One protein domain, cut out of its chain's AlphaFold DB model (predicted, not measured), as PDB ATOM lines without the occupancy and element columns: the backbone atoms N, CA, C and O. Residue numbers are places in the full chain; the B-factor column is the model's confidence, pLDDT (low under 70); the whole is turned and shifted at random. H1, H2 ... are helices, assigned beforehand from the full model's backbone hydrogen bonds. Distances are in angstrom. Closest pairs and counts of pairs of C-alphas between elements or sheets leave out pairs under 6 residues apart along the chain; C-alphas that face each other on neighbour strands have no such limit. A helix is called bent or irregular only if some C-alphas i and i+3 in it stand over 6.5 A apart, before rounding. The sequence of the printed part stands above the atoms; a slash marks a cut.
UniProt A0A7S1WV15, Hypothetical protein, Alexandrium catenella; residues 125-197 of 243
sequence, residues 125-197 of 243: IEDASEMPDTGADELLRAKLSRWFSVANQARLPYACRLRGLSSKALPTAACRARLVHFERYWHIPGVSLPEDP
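AT A GLANCE: This is residues 125 to 197 of the 243 residues of the protein "Hypothetical protein" of Alexandrium catenella (UniProt A0A7S1WV15). The longest helix, H3, has H2 crossing it near its first residues and H1 running back beside it with few contacts, and two tails without named elements swing away from this small group. The printed part has 73 residues with three named helices, in the order H1, H2, H3, and no named strand. It is all helix and compact, with a radius of gyration of the C-alphas of 12.3 A and spans of 33 by 32 by 22 A.

HOW THE PARTS SIT: Start at H3, residues 172 to 185. H2, residues 150 to 162, touches it at a steep tilt of 67 degrees; the closest C-alphas, Pro 157 and Cys 175, are 5.9 A apart. H1, residues 138 to 147, only just touches residues 180 to 184 of H3, with 3 pairs of C-alphas within 8 A, at a shallow tilt of 31 degrees, opposite ways; the closest C-alphas, Leu 144 and Val 180, are 6.9 A apart. H1 and H2 meet only through their tight link. Every O i to N i+4 pair is within hydrogen-bond range in H1 and H3, and 5 of 9 in H2, which is irregular: C-alphas 151 and 154 are 7.5 A apart.

IN THESE COORDINATES: Find C-alpha 172 at (113.524, 146.076, 108.563); H3 runs 19.8 A to C-alpha 185 at (114.459, 127.057, 114.018). H2 is 19.9 A long and H1 14.2 A.

THE WHOLE: The printed part has no cut and no long link. The C-alphas farthest apart, Lys 168 and Gly 190, are 33.8 A apart. The pLDDT is under 70 at residues 126 to 136 and 195 to 197.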
ATOM      1  N   ILE A 125     123.315 134.856 114.981       71.31
ATOM      2  CA  ILE A 125     124.712 135.271 114.790       71.31
ATOM      3  C   ILE A 125     124.746 136.434 113.783       71.31
ATOM      4  O   ILE A 125     124.178 136.322 112.699       71.31
ATOM      5  N   GLU A 126     125.347 137.567 114.168       58.78
ATOM      6  CA  GLU A 126     125.377 138.797 113.352       58.78
ATOM      7  C   GLU A 126     126.178 138.606 112.049       58.78
ATOM      8  O   GLU A 126     125.854 139.222 111.035       58.78
ATOM      9  N   ASP A 127     127.102 137.642 112.026       49.97
ATOM     10  CA  ASP A 127     127.850 137.194 110.844       49.97
ATOM     11  C   ASP A 127     127.027 136.263 109.931       49.97
ATOM     12  O   ASP A 127     127.486 135.234 109.437       49.97
ATOM     13  N   ALA A 128     125.776 136.635 109.656       46.91
ATOM     14  CA  ALA A 128     124.865 135.890 108.783       46.91
ATOM     15  C   ALA A 128     125.349 135.773 107.317       46.91
ATOM     16  O   ALA A 128     124.687 135.114 106.516       46.91
ATOM     17  N   SER A 129     126.487 136.384 106.964       43.22
ATOM     18  CA  SER A 129     127.142 136.218 105.660       43.22
ATOM     19  C   SER A 129     127.739 134.820 105.446       43.22
ATOM     20  O   SER A 129     127.946 134.425 104.303       43.22
ATOM     21  N   GLU A 130     127.948 134.051 106.522       42.81
ATOM     22  CA  GLU A 130     128.565 132.720 106.466       42.81
ATOM     23  C   GLU A 130     127.586 131.560 106.662       42.81
ATOM     24  O   GLU A 130     128.016 130.413 106.680       42.81
ATOM     25  N   MET A 131     126.278 131.801 106.808       47.81
ATOM     26  CA  MET A 131     125.327 130.691 106.894       47.81
ATOM     27  C   MET A 131     125.047 130.171 105.481       47.81
ATOM     28  O   MET A 131     124.303 130.832 104.747       47.81
ATOM     29  N   PRO A 132     125.603 129.012 105.075       46.84
ATOM     30  CA  PRO A 132     125.313 128.460 103.765       46.84
ATOM     31  C   PRO A 132     123.802 128.233 103.637       46.84
ATOM     32  O   PRO A 132     123.126 127.826 104.586       46.84
ATOM     33  N   ASP A 133     123.259 128.490 102.449       55.00
ATOM     34  CA  ASP A 133     121.839 128.299 102.109       55.00
ATOM     35  C   ASP A 133     121.408 126.810 102.103       55.00
ATOM     36  O   ASP A 133     120.364 126.427 101.578       55.00
ATOM     37  N   THR A 134     122.222 125.934 102.696       54.06
ATOM     38  CA  THR A 134     122.138 124.471 102.657       54.06
ATOM     39  C   THR A 134     121.022 123.871 103.510       54.06
ATOM     40  O   THR A 134     120.834 122.660 103.465       54.06
ATOM     41  N   GLY A 135     120.271 124.671 104.273       58.88
ATOM     42  CA  GLY A 135     119.248 124.168 105.202       58.88
ATOM     43  C   GLY A 135     117.791 124.450 104.826       58.88
ATOM     44  O   GLY A 135     116.896 123.881 105.446       58.88
ATOM     45  N   ALA A 136     117.524 125.331 103.858       68.88
ATOM     46  CA  ALA A 136     116.150 125.657 103.483       68.88
ATOM     47  C   ALA A 136     115.674 124.723 102.369       68.88
ATOM     48  O   ALA A 136     116.229 124.732 101.273       68.88
ATOM     49  N   ASP A 137     114.646 123.922 102.630       83.94
ATOM     50  CA  ASP A 137     113.931 123.244 101.552       83.94
ATOM     51  C   ASP A 137     113.041 124.237 100.783       83.94
ATOM     52  O   ASP A 137     112.910 125.416 101.136       83.94
ATOM     53  N   GLU A 138     112.436 123.767  99.695       86.31
ATOM     54  CA  GLU A 138     111.609 124.613  98.831       86.31
ATOM     55  C   GLU A 138     110.401 125.208  99.571       86.31
ATOM     56  O   GLU A 138     110.000 126.340  99.301       86.31
ATOM     57  N   LEU A 139     109.869 124.490 100.567       87.75
ATOM     58  CA  LEU A 139     108.746 124.949 101.383       87.75
ATOM     59  C   LEU A 139     109.145 126.149 102.244       87.75
ATOM     60  O   LEU A 139     108.446 127.167 102.252       87.75
ATOM     61  N   LEU A 140     110.292 126.073 102.924       87.06
ATOM     62  CA  LEU A 140     110.801 127.190 103.711       87.06
ATOM     63  C   LEU A 140     111.142 128.390 102.816       87.06
ATOM     64  O   LEU A 140     110.793 129.523 103.158       87.06
ATOM     65  N   ARG A 141     111.756 128.169 101.645       87.69
ATOM     66  CA  ARG A 141     112.041 129.250 100.683       87.69
ATOM     67  C   ARG A 141     110.769 129.936 100.193       87.69
ATOM     68  O   ARG A 141     110.719 131.170 100.179       87.69
ATOM     69  N   ALA A 142     109.736 129.173  99.841       88.06
ATOM     70  CA  ALA A 142     108.449 129.715  99.415       88.06
ATOM     71  C   ALA A 142     107.793 130.546 100.531       88.06
ATOM     72  O   ALA A 142     107.369 131.684 100.300       88.06
ATOM     73  N   LYS A 143     107.798 130.029 101.767       87.62
ATOM     74  CA  LYS A 143     107.273 130.730 102.947       87.62
ATOM     75  C   LYS A 143     107.992 132.060 103.180       87.62
ATOM     76  O   LYS A 143     107.338 133.098 103.309       87.62
ATOM     77  N   LEU A 144     109.327 132.054 103.191       88.31
ATOM     78  CA  LEU A 144     110.145 133.258 103.381       88.31
ATOM     79  C   LEU A 144     109.963 134.269 102.240       88.31
ATOM     80  O   LEU A 144     109.872 135.472 102.490       88.31
ATOM     81  N   SER A 145     109.844 133.799 101.000       88.62
ATOM     82  CA  SER A 145     109.600 134.663  99.837       88.62
ATOM     83  C   SER A 145     108.276 135.420  99.963       88.62
ATOM     84  O   SER A 145     108.223 136.625  99.713       88.62
ATOM     85  N   ARG A 146     107.215 134.759 100.446       86.88
ATOM     86  CA  ARG A 146     105.925 135.409 100.724       86.88
ATOM     87  C   ARG A 146     106.025 136.427 101.861       86.88
ATOM     88  O   ARG A 146     105.528 137.552 101.728       86.88
ATOM     89  N   TRP A 147     106.684 136.054 102.961       83.69
ATOM     90  CA  TRP A 147     106.930 136.932 104.112       83.69
ATOM     91  C   TRP A 147     107.628 138.232 103.714       83.69
ATOM     92  O   TRP A 147     107.247 139.303 104.180       83.69
ATOM     93  N   PHE A 148     108.624 138.148 102.831       87.75
ATOM     94  CA  PHE A 148     109.453 139.287 102.430       87.75
ATOM     95  C   PHE A 148     109.027 139.947 101.121       87.75
ATOM     96  O   PHE A 148     109.768 140.778 100.589       87.75
ATOM     97  N   SER A 149     107.833 139.623 100.623       87.88
ATOM     98  CA  SER A 149     107.232 140.357  99.515       87.88
ATOM     99  C   SER A 149     107.107 141.847  99.849       87.88
ATOM    100  O   SER A 149     106.949 142.242 101.007       87.88
ATOM    101  N   VAL A 150     107.178 142.696  98.819       83.06
ATOM    102  CA  VAL A 150     107.144 144.164  98.964       83.06
ATOM    103  C   VAL A 150     105.924 144.626  99.769       83.06
ATOM    104  O   VAL A 150     106.052 145.485 100.638       83.06
ATOM    105  N   ALA A 151     104.768 143.988  99.559       78.69
ATOM    106  CA  ALA A 151     103.519 144.290 100.258       78.69
ATOM    107  C   ALA A 151     103.592 144.104 101.788       78.69
ATOM    108  O   ALA A 151     102.842 144.741 102.525       78.69
ATOM    109  N   ASN A 152     104.503 143.260 102.278       84.06
ATOM    110  CA  ASN A 152     104.597 142.896 103.690       84.06
ATOM    111  C   ASN A 152     105.709 143.631 104.450       84.06
ATOM    112  O   ASN A 152     105.750 143.553 105.679       84.06
ATOM    113  N   GLN A 153     106.588 144.378 103.770       85.00
ATOM    114  CA  GLN A 153     107.787 144.959 104.394       85.00
ATOM    115  C   GLN A 153     107.476 145.883 105.577       85.00
ATOM    116  O   GLN A 153     108.132 145.792 106.614       85.00
ATOM    117  N   ALA A 154     106.441 146.719 105.459       86.00
ATOM    118  CA  ALA A 154     106.026 147.634 106.524       86.00
ATOM    119  C   ALA A 154     105.481 146.910 107.772       86.00
ATOM    120  O   ALA A 154     105.497 147.462 108.869       86.00
ATOM    121  N   ARG A 155     105.017 145.662 107.623       88.00
ATOM    122  CA  ARG A 155     104.409 144.866 108.702       88.00
ATOM    123  C   ARG A 155     105.419 143.985 109.436       88.00
ATOM    124  O   ARG A 155     105.094 143.453 110.496       88.00
ATOM    125  N   LEU A 156     106.642 143.841 108.917       88.06
ATOM    126  CA  LEU A 156     107.671 142.978 109.508       88.06
ATOM    127  C   LEU A 156     108.030 143.352 110.955       88.06
ATOM    128  O   LEU A 156     108.076 142.439 111.779       88.06
ATOM    129  N   PRO A 157     108.209 144.637 111.328       90.06
ATOM    130  CA  PRO A 157     108.496 144.984 112.721       90.06
ATOM    131  C   PRO A 157     107.379 144.573 113.678       90.06
ATOM    132  O   PRO A 157     107.642 144.112 114.786       90.06
ATOM    133  N   TYR A 158     106.124 144.700 113.245       89.06
ATOM    134  CA  TYR A 158     104.981 144.255 114.033       89.06
ATOM    135  C   TYR A 158     104.957 142.729 114.176       89.06
ATOM    136  O   TYR A 158     104.833 142.218 115.289       89.06
ATOM    137  N   ALA A 159     105.175 141.998 113.080       89.75
ATOM    138  CA  ALA A 159     105.245 140.539 113.098       89.75
ATOM    139  C   ALA A 159     106.366 139.997 114.000       89.75
ATOM    140  O   ALA A 159     106.164 138.986 114.674       89.75
ATOM    141  N   CYS A 160     107.525 140.667 114.037       92.25
ATOM    142  CA  CYS A 160     108.611 140.336 114.958       92.25
ATOM    143  C   CYS A 160     108.188 140.501 116.419       92.25
ATOM    144  O   CYS A 160     108.438 139.600 117.216       92.25
ATOM    145  N   ARG A 161     107.516 141.604 116.770       92.00
ATOM    146  CA  ARG A 161     107.036 141.833 118.142       92.00
ATOM    147  C   ARG A 161     106.031 140.776 118.583       92.00
ATOM    148  O   ARG A 161     106.197 140.206 119.656       92.00
ATOM    149  N   LEU A 162     105.047 140.453 117.740       91.31
ATOM    150  CA  LEU A 162     104.055 139.414 118.053       91.31
ATOM    151  C   LEU A 162     104.698 138.050 118.326       91.31
ATOM    152  O   LEU A 162     104.226 137.292 119.164       91.31
ATOM    153  N   ARG A 163     105.810 137.754 117.651       93.94
ATOM    154  CA  ARG A 163     106.553 136.503 117.817       93.94
ATOM    155  C   ARG A 163     107.612 136.563 118.912       93.94
ATOM    156  O   ARG A 163     108.330 135.592 119.060       93.94
ATOM    157  N   GLY A 164     107.734 137.651 119.674       94.88
ATOM    158  CA  GLY A 164     108.769 137.769 120.708       94.88
ATOM    159  C   GLY A 164     110.186 137.820 120.135       94.88
ATOM    160  O   GLY A 164     111.132 137.384 120.776       94.88
ATOM    161  N   LEU A 165     110.334 138.336 118.912       94.75
ATOM    162  CA  LEU A 165     111.616 138.449 118.214       94.75
ATOM    163  C   LEU A 165     112.250 139.835 118.345       94.75
ATOM    164  O   LEU A 165     113.366 140.031 117.879       94.75
ATOM    165  N   SER A 166     111.565 140.822 118.920       92.56
ATOM    166  CA  SER A 166     112.094 142.183 119.080       92.56
ATOM    167  C   SER A 166     111.381 142.934 120.200       92.56
ATOM    168  O   SER A 166     110.150 142.931 120.212       92.56
ATOM    169  N   SER A 167     112.122 143.644 121.051       83.06
ATOM    170  CA  SER A 167     111.569 144.604 122.026       83.06
ATOM    171  C   SER A 167     111.043 145.883 121.395       83.06
ATOM    172  O   SER A 167     110.028 146.431 121.807       83.06
ATOM    173  N   LYS A 168     111.791 146.411 120.427       81.19
ATOM    174  CA  LYS A 168     111.626 147.762 119.892       81.19
ATOM    175  C   LYS A 168     111.527 147.740 118.378       81.19
ATOM    176  O   LYS A 168     111.676 146.701 117.739       81.19
ATOM    177  N   ALA A 169     111.265 148.907 117.795       76.06
ATOM    178  CA  ALA A 169     111.348 149.083 116.355       76.06
ATOM    179  C   ALA A 169     112.789 148.810 115.889       76.06
ATOM    180  O   ALA A 169     113.673 149.654 116.025       76.06
ATOM    181  N   LEU A 170     113.029 147.595 115.394       83.31
ATOM    182  CA  LEU A 170     114.269 147.229 114.727       83.31
ATOM    183  C   LEU A 170     114.215 147.686 113.262       83.31
ATOM    184  O   LEU A 170     113.129 147.753 112.676       83.31
ATOM    185  N   PRO A 171     115.374 147.956 112.636       88.25
ATOM    186  CA  PRO A 171     115.439 148.137 111.193       88.25
ATOM    187  C   PRO A 171     114.852 146.921 110.471       88.25
ATOM    188  O   PRO A 171     115.072 145.780 110.883       88.25
ATOM    189  N   THR A 172     114.171 147.143 109.345       87.38
ATOM    190  CA  THR A 172     113.524 146.076 108.563       87.38
ATOM    191  C   THR A 172     114.481 144.928 108.236       87.38
ATOM    192  O   THR A 172     114.090 143.767 108.298       87.38
ATOM    193  N   ALA A 173     115.751 145.226 107.947       87.38
ATOM    194  CA  ALA A 173     116.776 144.213 107.700       87.38
ATOM    195  C   ALA A 173     116.992 143.273 108.905       87.38
ATOM    196  O   ALA A 173     117.032 142.056 108.730       87.38
ATOM    197  N   ALA A 174     117.047 143.816 110.124       88.56
ATOM    198  CA  ALA A 174     117.184 143.028 111.347       88.56
ATOM    199  C   ALA A 174     115.914 142.212 111.642       88.56
ATOM    200  O   ALA A 174     116.006 141.036 111.994       88.56
ATOM    201  N   CYS A 175     114.726 142.785 111.413       89.50
ATOM    202  CA  CYS A 175     113.463 142.047 111.491       89.50
ATOM    203  C   CYS A 175     113.449 140.840 110.546       89.50
ATOM    204  O   CYS A 175     113.076 139.739 110.951       89.50
ATOM    205  N   ARG A 176     113.901 141.025 109.298       89.31
ATOM    206  CA  ARG A 176     114.020 139.934 108.322       89.31
ATOM    207  C   ARG A 176     114.964 138.849 108.819       89.31
ATOM    208  O   ARG A 176     114.573 137.690 108.808       89.31
ATOM    209  N   ALA A 177     116.157 139.213 109.285       88.00
ATOM    210  CA  ALA A 177     117.131 138.249 109.794       88.00
ATOM    211  C   ALA A 177     116.561 137.415 110.954       88.00
ATOM    212  O   ALA A 177     116.638 136.187 110.925       88.00
ATOM    213  N   ARG A 178     115.906 138.060 111.928       90.88
ATOM    214  CA  ARG A 178     115.285 137.360 113.064       90.88
ATOM    215  C   ARG A 178     114.095 136.490 112.657       90.88
ATOM    216  O   ARG A 178     113.945 135.402 113.199       90.88
ATOM    217  N   LEU A 179     113.278 136.918 111.691       90.38
ATOM    218  CA  LEU A 179     112.186 136.092 111.160       90.38
ATOM    219  C   LEU A 179     112.699 134.888 110.371       90.38
ATOM    220  O   LEU A 179     112.199 133.790 110.573       90.38
ATOM    221  N   VAL A 180     113.718 135.062 109.520       89.50
ATOM    222  CA  VAL A 180     114.385 133.933 108.842       89.50
ATOM    223  C   VAL A 180     114.888 132.938 109.875       89.50
ATOM    224  O   VAL A 180     114.683 131.737 109.727       89.50
ATOM    225  N   HIS A 181     115.540 133.443 110.919       90.12
ATOM    226  CA  HIS A 181     116.068 132.622 111.988       90.12
ATOM    227  C   HIS A 181     114.958 131.841 112.715       90.12
ATOM    228  O   HIS A 181     115.045 130.622 112.828       90.12
ATOM    229  N   PHE A 182     113.890 132.524 113.131       92.75
ATOM    230  CA  PHE A 182     112.721 131.911 113.762       92.75
ATOM    231  C   PHE A 182     112.102 130.813 112.895       92.75
ATOM    232  O   PHE A 182     111.856 129.708 113.374       92.75
ATOM    233  N   GLU A 183     111.874 131.103 111.615       90.88
ATOM    234  CA  GLU A 183     111.273 130.141 110.694       90.88
ATOM    235  C   GLU A 183     112.186 128.934 110.484       90.88
ATOM    236  O   GLU A 183     111.700 127.813 110.505       90.88
ATOM    237  N   ARG A 184     113.506 129.135 110.376       89.94
ATOM    238  CA  ARG A 184     114.488 128.042 110.303       89.94
ATOM    239  C   ARG A 184     114.491 127.176 111.560       89.94
ATOM    240  O   ARG A 184     114.533 125.961 111.435       89.94
ATOM    241  N   TYR A 185     114.445 127.784 112.746       91.81
ATOM    242  CA  TYR A 185     114.459 127.057 114.018       91.81
ATOM    243  C   TYR A 185     113.244 126.129 114.162       91.81
ATOM    244  O   TYR A 185     113.372 124.999 114.620       91.81
ATOM    245  N   TRP A 186     112.066 126.589 113.734       91.25
ATOM    246  CA  TRP A 186     110.820 125.821 113.817       91.25
ATOM    247  C   TRP A 186     110.511 124.985 112.568       91.25
ATOM    248  O   TRP A 186     109.464 124.332 112.524       91.25
ATOM    249  N   HIS A 187     111.375 125.015 111.551       89.81
ATOM    250  CA  HIS A 187     111.168 124.287 110.304       89.81
ATOM    251  C   HIS A 187     111.475 122.802 110.476       89.81
ATOM    252  O   HIS A 187     112.545 122.430 110.955       89.81
ATOM    253  N   ILE A 188     110.560 121.948 110.018       87.50
ATOM    254  CA  ILE A 188     110.775 120.503 109.929       87.50
ATOM    255  C   ILE A 188     110.837 120.155 108.437       87.50
ATOM    256  O   ILE A 188     109.811 120.256 107.758       87.50
ATOM    257  N   PRO A 189     112.010 119.761 107.906       86.12
ATOM    258  CA  PRO A 189     112.172 119.472 106.487       86.12
ATOM    259  C   PRO A 189     111.150 118.460 105.962       86.12
ATOM    260  O   PRO A 189     110.936 117.407 106.563       86.12
ATOM    261  N   GLY A 190     110.521 118.779 104.830       82.12
ATOM    262  CA  GLY A 190     109.533 117.911 104.177       82.12
ATOM    263  C   GLY A 190     108.155 117.850 104.849       82.12
ATOM    264  O   GLY A 190     107.270 117.164 104.337       82.12
ATOM    265  N   VAL A 191     107.933 118.575 105.950       84.69
ATOM    266  CA  VAL A 191     106.628 118.652 106.620       84.69
ATOM    267  C   VAL A 191     105.978 119.999 106.325       84.69
ATOM    268  O   VAL A 191     106.430 121.048 106.780       84.69
ATOM    269  N   SER A 192     104.862 119.972 105.594       78.25
ATOM    270  CA  SER A 192     104.003 121.147 105.442       78.25
ATOM    271  C   SER A 192     103.174 121.328 106.710       78.25
ATOM    272  O   SER A 192     102.128 120.700 106.873       78.25
ATOM    273  N   LEU A 193     103.633 122.184 107.620       75.50
ATOM    274  CA  LEU A 193     102.813 122.606 108.751       75.50
ATOM    275  C   LEU A 193     101.669 123.508 108.261       75.50
ATOM    276  O   LEU A 193     101.870 124.255 107.297       75.50
ATOM    277  N   PRO A 194     100.487 123.465 108.907       71.31
ATOM    278  CA  PRO A 194      99.425 124.422 108.640       71.31
ATOM    279  C   PRO A 194     100.003 125.828 108.706       71.31
ATOM    280  O   PRO A 194     100.714 126.171 109.657       71.31
ATOM    281  N   GLU A 195      99.748 126.622 107.671       66.44
ATOM    282  CA  GLU A 195     100.171 128.009 107.702       66.44
ATOM    283  C   GLU A 195      99.507 128.683 108.891       66.44
ATOM    284  O   GLU A 195      98.321 128.471 109.133       66.44
ATOM    285  N   ASP A 196     100.288 129.468 109.635       66.31
ATOM    286  CA  ASP A 196      99.752 130.311 110.691       66.31
ATOM    287  C   ASP A 196      98.701 131.217 110.025       66.31
ATOM    288  O   ASP A 196      99.086 132.082 109.225       66.31
ATOM    289  N   PRO A 197      97.390 130.979 110.256       58.16
ATOM    290  CA  PRO A 197      96.327 131.697 109.553       58.16
ATOM    291  C   PRO A 197      96.411 133.189 109.860       58.16
ATOM    292  O   PRO A 197      95.882 134.014 109.116       58.16
TER     293      PRO A 197